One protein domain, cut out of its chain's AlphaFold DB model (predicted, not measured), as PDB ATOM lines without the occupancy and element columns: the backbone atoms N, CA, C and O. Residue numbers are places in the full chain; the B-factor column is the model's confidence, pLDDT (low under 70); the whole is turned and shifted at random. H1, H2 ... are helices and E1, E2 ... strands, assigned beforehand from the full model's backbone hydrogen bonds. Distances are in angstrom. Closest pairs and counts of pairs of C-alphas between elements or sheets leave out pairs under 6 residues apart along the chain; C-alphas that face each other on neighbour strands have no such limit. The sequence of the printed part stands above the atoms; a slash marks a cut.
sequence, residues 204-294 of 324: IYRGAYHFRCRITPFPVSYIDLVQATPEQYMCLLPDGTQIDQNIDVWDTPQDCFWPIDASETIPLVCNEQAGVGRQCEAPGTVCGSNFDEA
ATOM      1  N   ILE A 204     152.761 219.857 123.796       86.81
ATOM      2  CA  ILE A 204     152.777 218.732 124.748       86.81
ATOM      3  C   ILE A 204     154.203 218.242 125.041       86.81
ATOM      4  O   ILE A 204     154.490 217.819 126.159       86.81
ATOM      5  N   TYR A 205     155.090 218.249 124.042       84.81
ATOM      6  CA  TYR A 205     156.406 217.604 124.132       84.81
ATOM      7  C   TYR A 205     157.591 218.575 124.150       84.81
ATOM      8  O   TYR A 205     158.745 218.134 124.101       84.81
ATOM      9  N   ARG A 206     157.356 219.890 124.220       83.44
ATOM     10  CA  ARG A 206     158.436 220.869 124.398       83.44
ATOM     11  C   ARG A 206     159.192 220.563 125.693       83.44
ATOM     12  O   ARG A 206     158.594 220.435 126.749       83.44
ATOM     13  N   GLY A 207     160.511 220.399 125.596       77.75
ATOM     14  CA  GLY A 207     161.386 220.102 126.742       77.75
ATOM     15  C   GLY A 207     161.377 218.642 127.221       77.75
ATOM     16  O   GLY A 207     162.391 218.171 127.727       77.75
ATOM     17  N   ALA A 208     160.317 217.868 126.961       81.12
ATOM     18  CA  ALA A 208     160.171 216.491 127.455       81.12
ATOM     19  C   ALA A 208     161.280 215.518 126.997       81.12
ATOM     20  O   ALA A 208     161.566 214.528 127.666       81.12
ATOM     21  N   TYR A 209     161.931 215.781 125.859       83.50
ATOM     22  CA  TYR A 209     162.994 214.920 125.322       83.50
ATOM     23  C   TYR A 209     164.412 215.309 125.761       83.50
ATOM     24  O   TYR A 209     165.377 214.667 125.331       83.50
ATOM     25  N   HIS A 210     164.569 216.340 126.596       83.81
ATOM     26  CA  HIS A 210     165.879 216.829 127.031       83.81
ATOM     27  C   HIS A 210     166.372 216.184 128.338       83.81
ATOM     28  O   HIS A 210     167.574 216.185 128.591       83.81
ATOM     29  N   PHE A 211     165.482 215.559 129.112       85.81
ATOM     30  CA  PHE A 211     165.812 214.907 130.381       85.81
ATOM     31  C   PHE A 211     166.788 213.737 130.209       85.81
ATOM     32  O   PHE A 211     166.550 212.833 129.399       85.81
ATOM     33  N   ARG A 212     167.888 213.736 130.965       86.75
ATOM     34  CA  ARG A 212     168.899 212.662 131.007       86.75
ATOM     35  C   ARG A 212     169.334 212.389 132.445       86.75
ATOM     36  O   ARG A 212     169.219 213.258 133.306       86.75
ATOM     37  N   CYS A 213     169.850 211.186 132.690       87.19
ATOM     38  CA  CYS A 213     170.420 210.822 133.984       87.19
ATOM     39  C   CYS A 213     171.804 211.451 134.157       87.19
ATOM     40  O   CYS A 213     172.716 211.219 133.361       87.19
ATOM     41  N   ARG A 214     171.950 212.259 135.202       85.62
ATOM     42  CA  ARG A 214     173.164 213.001 135.544       85.62
ATOM     43  C   ARG A 214     173.770 212.445 136.820       85.62
ATOM     44  O   ARG A 214     173.051 211.952 137.687       85.62
ATOM     45  N   ILE A 215     175.087 212.566 136.945       83.44
ATOM     46  CA  ILE A 215     175.836 212.114 138.128       83.44
ATOM     47  C   ILE A 215     175.763 213.156 139.254       83.44
ATOM     48  O   ILE A 215     175.807 212.804 140.428       83.44
ATOM     49  N   THR A 216     175.645 214.439 138.904       77.44
ATOM     50  CA  THR A 216     175.625 215.553 139.858       77.44
ATOM     51  C   THR A 216     174.361 216.405 139.706       77.44
ATOM     52  O   THR A 216     173.878 216.589 138.585       77.44
ATOM     53  N   PRO A 217     173.839 216.976 140.810       76.56
ATOM     54  CA  PRO A 217     172.705 217.902 140.783       76.56
ATOM     55  C   PRO A 217     173.084 219.338 140.377       76.56
ATOM     56  O   PRO A 217     172.206 220.182 140.242       76.56
ATOM     57  N   PHE A 218     174.370 219.612 140.135       76.94
ATOM     58  CA  PHE A 218     174.898 220.892 139.643       76.94
ATOM     59  C   PHE A 218     175.899 220.679 138.486       76.94
ATOM     60  O   PHE A 218     176.512 219.602 138.407       76.94
ATOM     61  N   PRO A 219     176.088 221.672 137.594       78.38
ATOM     62  CA  PRO A 219     177.029 221.587 136.481       78.38
ATOM     63  C   PRO A 219     178.479 221.834 136.930       78.38
ATOM     64  O   PRO A 219     178.739 222.495 137.940       78.38
ATOM     65  N   VAL A 220     179.431 221.312 136.152       78.69
ATOM     66  CA  VAL A 220     180.873 221.317 136.464       78.69
ATOM     67  C   VAL A 220     181.727 221.703 135.248       78.69
ATOM     68  O   VAL A 220     181.266 221.586 134.115       78.69
ATOM     69  N   SER A 221     182.978 222.134 135.466       72.06
ATOM     70  CA  SER A 221     183.877 222.606 134.387       72.06
ATOM     71  C   SER A 221     184.943 221.586 133.923       72.06
ATOM     72  O   SER A 221     185.381 221.642 132.776       72.06
ATOM     73  N   TYR A 222     185.327 220.592 134.744       73.38
ATOM     74  CA  TYR A 222     186.413 219.641 134.410       73.38
ATOM     75  C   TYR A 222     186.065 218.179 134.725       73.38
ATOM     76  O   TYR A 222     186.018 217.795 135.889       73.38
ATOM     77  N   ILE A 223     185.887 217.327 133.707       67.56
ATOM     78  CA  ILE A 223     185.377 215.954 133.906       67.56
ATOM     79  C   ILE A 223     186.317 215.060 134.738       67.56
ATOM     80  O   ILE A 223     185.852 214.337 135.618       67.56
ATOM     81  N   ASP A 224     187.632 215.163 134.515       66.75
ATOM     82  CA  ASP A 224     188.631 214.258 135.106       66.75
ATOM     83  C   ASP A 224     188.909 214.560 136.588       66.75
ATOM     84  O   ASP A 224     189.231 213.668 137.370       66.75
ATOM     85  N   LEU A 225     188.763 215.825 136.993       64.75
ATOM     86  CA  LEU A 225     189.003 216.286 138.365       64.75
ATOM     87  C   LEU A 225     187.738 216.182 139.240       64.75
ATOM     88  O   LEU A 225     187.829 215.999 140.455       64.75
ATOM     89  N   VAL A 226     186.554 216.239 138.621       62.50
ATOM     90  CA  VAL A 226     185.244 216.182 139.295       62.50
ATOM     91  C   VAL A 226     184.944 214.810 139.890       62.50
ATOM     92  O   VAL A 226     184.311 214.739 140.940       62.50
ATOM     93  N   GLN A 227     185.416 213.723 139.271       62.44
ATOM     94  CA  GLN A 227     185.179 212.371 139.796       62.44
ATOM     95  C   GLN A 227     185.817 212.146 141.178       62.44
ATOM     96  O   GLN A 227     185.362 211.278 141.921       62.44
ATOM     97  N   ALA A 228     186.841 212.929 141.542       67.94
ATOM     98  CA  ALA A 228     187.507 212.846 142.841       67.94
ATOM     99  C   ALA A 228     186.903 213.786 143.901       67.94
ATOM    100  O   ALA A 228     186.808 213.401 145.066       67.94
ATOM    101  N   THR A 229     186.493 215.004 143.523       71.50
ATOM    102  CA  THR A 229     185.943 216.018 144.446       71.50
ATOM    103  C   THR A 229     184.914 216.918 143.741       71.50
ATOM    104  O   THR A 229     185.268 218.011 143.292       71.50
ATOM    105  N   PRO A 230     183.636 216.513 143.643       66.19
ATOM    106  CA  PRO A 230     182.626 217.254 142.877       66.19
ATOM    107  C   PRO A 230     182.306 218.643 143.457       66.19
ATOM    108  O   PRO A 230     182.039 219.572 142.703       66.19
ATOM    109  N   GLU A 231     182.400 218.818 144.776       71.88
ATOM    110  CA  GLU A 231     182.080 220.082 145.463       71.88
ATOM    111  C   GLU A 231     183.052 221.232 145.135       71.88
ATOM    112  O   GLU A 231     182.689 222.397 145.248       71.88
ATOM    113  N   GLN A 232     184.286 220.938 144.706       71.62
ATOM    114  CA  GLN A 232     185.292 221.972 144.409       71.62
ATOM    115  C   GLN A 232     185.185 222.568 143.000       71.62
ATOM    116  O   GLN A 232     185.746 223.631 142.749       71.62
ATOM    117  N   TYR A 233     184.493 221.890 142.082       72.25
ATOM    118  CA  TYR A 233     184.444 222.247 140.658       72.25
ATOM    119  C   TYR A 233     183.036 222.625 140.189       72.25
ATOM    120  O   TYR A 233     182.740 222.572 138.991       72.25
ATOM    121  N   MET A 234     182.168 222.982 141.134       74.88
ATOM    122  CA  MET A 234     180.826 223.479 140.864       74.88
ATOM    123  C   MET A 234     180.870 224.835 140.157       74.88
ATOM    124  O   MET A 234     181.674 225.705 140.500       74.88
ATOM    125  N   CYS A 235     179.985 225.027 139.183       78.44
ATOM    126  CA  CYS A 235     179.836 226.324 138.540       78.44
ATOM    127  C   CYS A 235     178.950 227.257 139.374       78.44
ATOM    128  O   CYS A 235     177.881 226.869 139.852       78.44
ATOM    129  N   LEU A 236     179.413 228.497 139.534       79.50
ATOM    130  CA  LEU A 236     178.736 229.554 140.281       79.50
ATOM    131  C   LEU A 236     178.425 230.723 139.343       79.50
ATOM    132  O   LEU A 236     179.186 230.995 138.410       79.50
ATOM    133  N   LEU A 237     177.337 231.445 139.613       75.69
ATOM    134  CA  LEU A 237     177.105 232.752 138.994       75.69
ATOM    135  C   LEU A 237     178.195 233.750 139.432       75.69
ATOM    136  O   LEU A 237     178.856 233.535 140.454       75.69
ATOM    137  N   PRO A 238     178.342 234.889 138.729       73.06
ATOM    138  CA  PRO A 238     179.225 235.980 139.153       73.06
ATOM    139  C   PRO A 238     178.996 236.443 140.603       73.06
ATOM    140  O   PRO A 238     179.936 236.875 141.265       73.06
ATOM    141  N   ASP A 239     177.767 236.291 141.105       78.19
ATOM    142  CA  ASP A 239     177.349 236.666 142.460       78.19
ATOM    143  C   ASP A 239     177.664 235.588 143.520       78.19
ATOM    144  O   ASP A 239     177.343 235.746 144.697       78.19
ATOM    145  N   GLY A 240     178.287 234.473 143.117       75.25
ATOM    146  CA  GLY A 240     178.663 233.361 143.993       75.25
ATOM    147  C   GLY A 240     177.528 232.384 144.316       75.25
ATOM    148  O   GLY A 240     177.729 231.463 145.107       75.25
ATOM    149  N   THR A 241     176.345 232.552 143.720       80.19
ATOM    150  CA  THR A 241     175.229 231.612 143.882       80.19
ATOM    151  C   THR A 241     175.486 230.319 143.108       80.19
ATOM    152  O   THR A 241     176.004 230.331 141.989       80.19
ATOM    153  N   GLN A 242     175.141 229.188 143.724       75.94
ATOM    154  CA  GLN A 242     175.268 227.867 143.115       75.94
ATOM    155  C   GLN A 242     174.224 227.668 142.022       75.94
ATOM    156  O   GLN A 242     173.042 227.887 142.270       75.94
ATOM    157  N   ILE A 243     174.663 227.169 140.863       75.12
ATOM    158  CA  ILE A 243     173.774 226.743 139.780       75.12
ATOM    159  C   ILE A 243     173.204 225.366 140.112       75.12
ATOM    160  O   ILE A 243     173.941 224.382 140.175       75.12
ATOM    161  N   ASP A 244     171.895 225.303 140.322       71.69
ATOM    162  CA  ASP A 244     171.129 224.065 140.416       71.69
ATOM    163  C   ASP A 244     170.247 223.880 139.169       71.69
ATOM    164  O   ASP A 244     170.255 224.694 138.244       71.69
ATOM    165  N   GLN A 245     169.493 222.782 139.136       66.19
ATOM    166  CA  GLN A 245     168.534 222.494 138.065       66.19
ATOM    167  C   GLN A 245     167.425 223.553 137.921       66.19
ATOM    168  O   GLN A 245     166.789 223.612 136.884       66.19
ATOM    169  N   ASN A 246     167.182 224.391 138.934       64.94
ATOM    170  CA  ASN A 246     166.102 225.375 138.927       64.94
ATOM    171  C   ASN A 246     166.581 226.772 138.500       64.94
ATOM    172  O   ASN A 246     165.790 227.709 138.529       64.94
ATOM    173  N   ILE A 247     167.863 226.963 138.170       66.81
ATOM    174  CA  ILE A 247     168.405 228.255 137.710       66.81
ATOM    175  C   ILE A 247     169.338 228.102 136.499       66.81
ATOM    176  O   ILE A 247     170.170 228.968 136.230       66.81
ATOM    177  N   ASP A 248     169.218 227.002 135.754       63.69
ATOM    178  CA  ASP A 248     170.144 226.561 134.700       63.69
ATOM    179  C   ASP A 248     170.090 227.374 133.382       63.69
ATOM    180  O   ASP A 248     170.648 226.965 132.361       63.69
ATOM    181  N   VAL A 249     169.488 228.566 133.399       64.50
ATOM    182  CA  VAL A 249     169.297 229.413 132.216       64.50
ATOM    183  C   VAL A 249     170.515 230.312 131.992       64.50
ATOM    184  O   VAL A 249     170.787 231.238 132.755       64.50
ATOM    185  N   TRP A 250     171.259 230.053 130.915       63.94
ATOM    186  CA  TRP A 250     172.448 230.833 130.563       63.94
ATOM    187  C   TRP A 250     172.145 231.909 129.516       63.94
ATOM    188  O   TRP A 250     171.881 231.599 128.355       63.94
ATOM    189  N   ASP A 251     172.287 233.181 129.893       62.97
ATOM    190  CA  ASP A 251     172.225 234.314 128.951       62.97
ATOM    191  C   ASP A 251     173.462 234.393 128.034       62.97
ATOM    192  O   ASP A 251     173.417 234.957 126.936       62.97
ATOM    193  N   THR A 252     174.584 233.814 128.472       63.00
ATOM    194  CA  THR A 252     175.851 233.742 127.732       63.00
ATOM    195  C   THR A 252     176.423 232.327 127.788       63.00
ATOM    196  O   THR A 252     176.310 231.691 128.833       63.00
ATOM    197  N   PRO A 253     177.091 231.832 126.727       65.31
ATOM    198  CA  PRO A 253     177.742 230.521 126.745       65.31
ATOM    199  C   PRO A 253     178.685 230.368 127.949       65.31
ATOM    200  O   PRO A 253     179.536 231.230 128.160       65.31
ATOM    201  N   GLN A 254     178.521 229.288 128.717       71.19
ATOM    202  CA  GLN A 254     179.369 228.945 129.862       71.19
ATOM    203  C   GLN A 254     180.211 227.704 129.543       71.19
ATOM    204  O   GLN A 254     179.722 226.778 128.896       71.19
ATOM    205  N   ASP A 255     181.441 227.647 130.057       72.19
ATOM    206  CA  ASP A 255     182.346 226.486 129.941       72.19
ATOM    207  C   ASP A 255     182.033 225.393 130.991       72.19
ATOM    208  O   ASP A 255     182.918 224.733 131.543       72.19
ATOM    209  N   CYS A 256     180.748 225.219 131.294       76.56
ATOM    210  CA  CYS A 256     180.221 224.273 132.271       76.56
ATOM    211  C   CYS A 256     179.343 223.236 131.570       76.56
ATOM    212  O   CYS A 256     178.712 223.528 130.555       76.56
ATOM    213  N   PHE A 257     179.264 222.019 132.103       77.81
ATOM    214  CA  PHE A 257     178.414 220.969 131.547       77.81
ATOM    215  C   PHE A 257     177.852 220.044 132.631       77.81
ATOM    216  O   PHE A 257     178.346 219.983 133.756       77.81
ATOM    217  N   TRP A 258     176.802 219.309 132.266       80.00
ATOM    218  CA  TRP A 258     176.163 218.303 133.108       80.00
ATOM    219  C   TRP A 258     176.759 216.921 132.806       80.00
ATOM    220  O   TRP A 258     176.532 216.401 131.709       80.00
ATOM    221  N   PRO A 259     177.531 216.312 133.725       80.12
ATOM    222  CA  PRO A 259     178.114 215.001 133.495       80.12
ATOM    223  C   PRO A 259     177.007 213.942 133.514       80.12
ATOM    224  O   PRO A 259     176.305 213.754 134.512       80.12
ATOM    225  N   ILE A 260     176.843 213.269 132.379       82.25
ATOM    226  CA  ILE A 260     175.884 212.178 132.195       82.25
ATOM    227  C   ILE A 260     176.497 210.888 132.742       82.25
ATOM    228  O   ILE A 260     177.719 210.725 132.725       82.25
ATOM    229  N   ASP A 261     175.654 209.975 133.222       79.25
ATOM    230  CA  ASP A 261     176.096 208.656 133.666       79.25
ATOM    231  C   ASP A 261     176.862 207.905 132.557       79.25
ATOM    232  O   ASP A 261     176.313 207.558 131.512       79.25
ATOM    233  N   ALA A 262     178.148 207.642 132.804       74.44
ATOM    234  CA  ALA A 262     179.029 206.927 131.884       74.44
ATOM    235  C   ALA A 262     178.741 205.415 131.822       74.44
ATOM    236  O   ALA A 262     179.270 204.730 130.945       74.44
ATOM    237  N   SER A 263     177.921 204.884 132.739       74.88
ATOM    238  CA  SER A 263     177.457 203.494 132.688       74.88
ATOM    239  C   SER A 263     176.534 203.242 131.484       74.88
ATOM    240  O   SER A 263     176.470 202.127 130.954       74.88
ATOM    241  N   GLU A 264     175.882 204.297 130.983       75.12
ATOM    242  CA  GLU A 264     175.052 204.256 129.789       75.12
ATOM    243  C   GLU A 264     175.881 204.558 128.534       75.12
ATOM    244  O   GLU A 264     176.239 205.695 128.242       75.12
ATOM    245  N   THR A 265     176.132 203.533 127.714       75.25
ATOM    246  CA  THR A 265     176.800 203.707 126.405       75.25
ATOM    247  C   THR A 265     176.008 204.590 125.432       75.25
ATOM    248  O   THR A 265     176.579 205.159 124.503       75.25
ATOM    249  N   ILE A 266     174.691 204.700 125.637       79.12
ATOM    250  CA  ILE A 266     173.782 205.560 124.883       79.12
ATOM    251  C   ILE A 266     172.914 206.294 125.913       79.12
ATOM    252  O   ILE A 266     172.152 205.620 126.603       79.12
ATOM    253  N   PRO A 267     172.989 207.632 126.017       78.12
ATOM    254  CA  PRO A 267     172.270 208.383 127.041       78.12
ATOM    255  C   PRO A 267     170.762 208.338 126.788       78.12
ATOM    256  O   PRO A 267     170.262 208.905 125.806       78.12
ATOM    257  N   LEU A 268     170.033 207.660 127.671       85.81
ATOM    258  CA  LEU A 268     168.599 207.417 127.535       85.81
ATOM    259  C   LEU A 268     167.779 208.521 128.215       85.81
ATOM    260  O   LEU A 268     168.229 209.174 129.154       85.81
ATOM    261  N   VAL A 269     166.563 208.756 127.712       89.06
ATOM    262  CA  VAL A 269     165.644 209.748 128.294       89.06
ATOM    263  C   VAL A 269     165.130 209.225 129.633       89.06
ATOM    264  O   VAL A 269     164.656 208.088 129.701       89.06
ATOM    265  N   CYS A 270     165.192 210.050 130.674       88.69
ATOM    266  CA  CYS A 270     164.591 209.766 131.976       88.69
ATOM    267  C   CYS A 270     163.342 210.629 132.190       88.69
ATOM    268  O   CYS A 270     163.128 211.607 131.477       88.69
ATOM    269  N   ASN A 271     162.503 210.251 133.149       87.69
ATOM    270  CA  ASN A 271     161.355 211.043 133.568       87.69
ATOM    271  C   ASN A 271     161.549 211.501 135.013       87.69
ATOM    272  O   ASN A 271     161.789 210.673 135.888       87.69
ATOM    273  N   GLU A 272     161.403 212.797 135.258       81.00
ATOM    274  CA  GLU A 272     161.493 213.390 136.593       81.00
ATOM    275  C   GLU A 272     160.380 212.877 137.527       81.00
ATOM    276  O   GLU A 272     160.593 212.669 138.722       81.00
ATOM    277  N   GLN A 273     159.186 212.611 136.986       82.94
ATOM    278  CA  GLN A 273     158.052 212.184 137.796       82.94
ATOM    279  C   GLN A 273     158.205 210.729 138.260       82.94
ATOM    280  O   GLN A 273     158.077 209.784 137.475       82.94
ATOM    281  N   ALA A 274     158.397 210.548 139.570       79.94
ATOM    282  CA  ALA A 274     158.523 209.236 140.192       79.94
ATOM    283  C   ALA A 274     157.320 208.326 139.865       79.94
ATOM    284  O   ALA A 274     156.160 208.683 140.082       79.94
ATOM    285  N   GLY A 275     157.605 207.124 139.354       80.50
ATOM    286  CA  GLY A 275     156.599 206.101 139.041       80.50
ATOM    287  C   GLY A 275     155.999 206.166 137.632       80.50
ATOM    288  O   GLY A 275     155.215 205.285 137.277       80.50
ATOM    289  N   VAL A 276     156.379 207.144 136.804       85.06
ATOM    290  CA  VAL A 276     155.983 207.219 135.389       85.06
ATOM    291  C   VAL A 276     157.237 207.140 134.518       85.06
ATOM    292  O   VAL A 276     158.164 207.919 134.691       85.06
ATOM    293  N   GLY A 277     157.281 206.232 133.544       86.00
ATOM    294  CA  GLY A 277     158.415 206.122 132.615       86.00
ATOM    295  C   GLY A 277     159.709 205.584 133.243       86.00
ATOM    296  O   GLY A 277     159.691 204.941 134.291       86.00
ATOM    297  N   ARG A 278     160.837 205.805 132.558       88.75
ATOM    298  CA  ARG A 278     162.163 205.354 133.001       88.75
ATOM    299  C   ARG A 278     162.707 206.275 134.087       88.75
ATOM    300  O   ARG A 278     162.745 207.487 133.904       88.75
ATOM    301  N   GLN A 279     163.206 205.667 135.153       88.69
ATOM    302  CA  GLN A 279     163.926 206.335 136.233       88.69
ATOM    303  C   GLN A 279     165.426 206.049 136.119       88.69
ATOM    304  O   GLN A 279     165.827 205.100 135.441       88.69
ATOM    305  N   CYS A 280     166.252 206.872 136.757       87.06
ATOM    306  CA  CYS A 280     167.690 206.630 136.818       87.06
ATOM    307  C   CYS A 280     167.986 205.520 137.839       87.06
ATOM    308  O   CYS A 280     167.529 205.583 138.978       87.06
ATOM    309  N   GLU A 281     168.698 204.474 137.413       83.25
ATOM    310  CA  GLU A 281     168.921 203.263 138.222       83.25
ATOM    311  C   GLU A 281     170.199 203.337 139.073       83.25
ATOM    312  O   GLU A 281     170.311 202.653 140.092       83.25
ATOM    313  N   ALA A 282     171.169 204.165 138.674       80.56
ATOM    314  CA  ALA A 282     172.456 204.269 139.348       80.56
ATOM    315  C   ALA A 282     172.358 205.078 140.663       80.56
ATOM    316  O   ALA A 282     171.702 206.126 140.712       80.56
ATOM    317  N   PRO A 283     173.017 204.629 141.747       77.75
ATOM    318  CA  PRO A 283     172.938 205.287 143.047       77.75
ATOM    319  C   PRO A 283     173.529 206.701 142.987       77.75
ATOM    320  O   PRO A 283     174.661 206.888 142.552       77.75
ATOM    321  N   GLY A 284     172.761 207.691 143.450       78.00
ATOM    322  CA  GLY A 284     173.169 209.100 143.452       78.00
ATOM    323  C   GLY A 284     172.952 209.838 142.128       78.00
ATOM    324  O   GLY A 284     173.323 211.003 142.038       78.00
ATOM    325  N   THR A 285     172.341 209.200 141.125       84.00
ATOM    326  CA  THR A 285     171.981 209.879 139.874       84.00
ATOM    327  C   THR A 285     170.647 210.608 139.975       84.00
ATOM    328  O   THR A 285     169.733 210.186 140.683       84.00
ATOM    329  N   VAL A 286     170.542 211.719 139.249       84.44
ATOM    330  CA  VAL A 286     169.352 212.576 139.197       84.44
ATOM    331  C   VAL A 286     168.914 212.783 137.752       84.44
ATOM    332  O   VAL A 286     169.742 212.885 136.848       84.44
ATOM    333  N   CYS A 287     167.601 212.814 137.528       87.06
ATOM    334  CA  CYS A 287     167.021 213.084 136.218       87.06
ATOM    335  C   CYS A 287     166.811 214.590 136.051       87.06
ATOM    336  O   CYS A 287     166.109 215.179 136.863       87.06
ATOM    337  N   GLY A 288     167.390 215.196 135.013       82.69
ATOM    338  CA  GLY A 288     167.221 216.628 134.740       82.69
ATOM    339  C   GLY A 288     167.501 216.995 133.284       82.69
ATOM    340  O   GLY A 288     168.130 216.223 132.546       82.69
ATOM    341  N   SER A 289     167.027 218.165 132.859       79.06
ATOM    342  CA  SER A 289     167.212 218.744 131.521       79.06
ATOM    343  C   SER A 289     168.068 220.006 131.596       79.06
ATOM    344  O   SER A 289     168.144 220.650 132.630       79.06
ATOM    345  N   ASN A 290     168.813 220.345 130.535       71.50
ATOM    346  CA  ASN A 290     169.655 221.564 130.502       71.50
ATOM    347  C   ASN A 290     168.826 222.846 130.263       71.50
ATOM    348  O   ASN A 290     169.349 223.837 129.757       71.50
ATOM    349  N   PHE A 291     167.515 222.739 130.434       67.62
ATOM    350  CA  PHE A 291     166.515 223.736 130.085       67.62
ATOM    351  C   PHE A 291     165.344 223.646 131.071       67.62
ATOM    352  O   PHE A 291     164.201 223.872 130.666       67.62
ATOM    353  N   ASP A 292     165.600 223.180 132.295       65.19
ATOM    354  CA  ASP A 292     164.557 223.104 133.312       65.19
ATOM    355  C   ASP A 292     164.084 224.539 133.624       65.19
ATOM    356  O   ASP A 292     164.848 225.502 133.580       65.19
ATOM    357  N   GLU A 293     162.775 224.746 133.792       53.84
ATOM    358  CA  GLU A 293     162.269 226.107 133.986       53.84
ATOM    359  C   GLU A 293     162.673 226.626 135.365       53.84
ATOM    360  O   GLU A 293     162.411 225.991 136.389       53.84
ATOM    361  N   ALA A 294     163.262 227.823 135.390       50.06
ATOM    362  CA  ALA A 294     163.507 228.500 136.645       50.06
ATOM    363  C   ALA A 294     162.196 228.860 137.344       50.06
ATOM    364  O   ALA A 294     161.218 229.259 136.704       50.06
TER     365      ALA A 294
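What this domain is: This is residues 204 to 294 of the 324 residues of the protein "Ion_trans domain-containing protein" of Aphanomyces euteiches (UniProt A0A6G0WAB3). This domain has little regular structure: it is mostly loops, with a tiny two-stranded sheet, E1 and E2, pairing the ends of a long looping stretch, and one short helix, H1, away from that sheet toward the end of the domain opposite Ile 204. Of 91 printed residues, 10 are in named elements, in the order E1, H1, E2; the class is mixed. It is compact, with a radius of gyration of the C-alphas of 13.4 A and spans of 36 by 31 by 20 A.

How they stand to each other: Look first at E1, residues 212 to 214, and its antiparallel neighbour E2, residues 286 to 288, at 134 degrees between directions. You will find N 214 and O 286 at 2.8 A, within hydrogen-bond range. H1, residues 223 to 226, is too short for an O i to N i+4 pair; its one O i to N i+3 pair is not within range.

Where its parts are: Find C-alpha 212 at (168.899, 212.662, 131.007), where E1 begins its 6.2 A. H1 spans 5.4 A from C-alpha 223 at (185.377, 215.954, 133.906). E2 runs 6.4 A to C-alpha 288 at (167.221, 216.628, 134.740).

The domain as a whole: The C-alphas of Ile 204 and Ala 228 are farthest apart, 39.6 A. The printed part has no cut; the link from H1 to E2 is long, 59 residues. Look for pLDDT under 70 at residues 223 to 228, 230, 245 to 253 and 291 to 294.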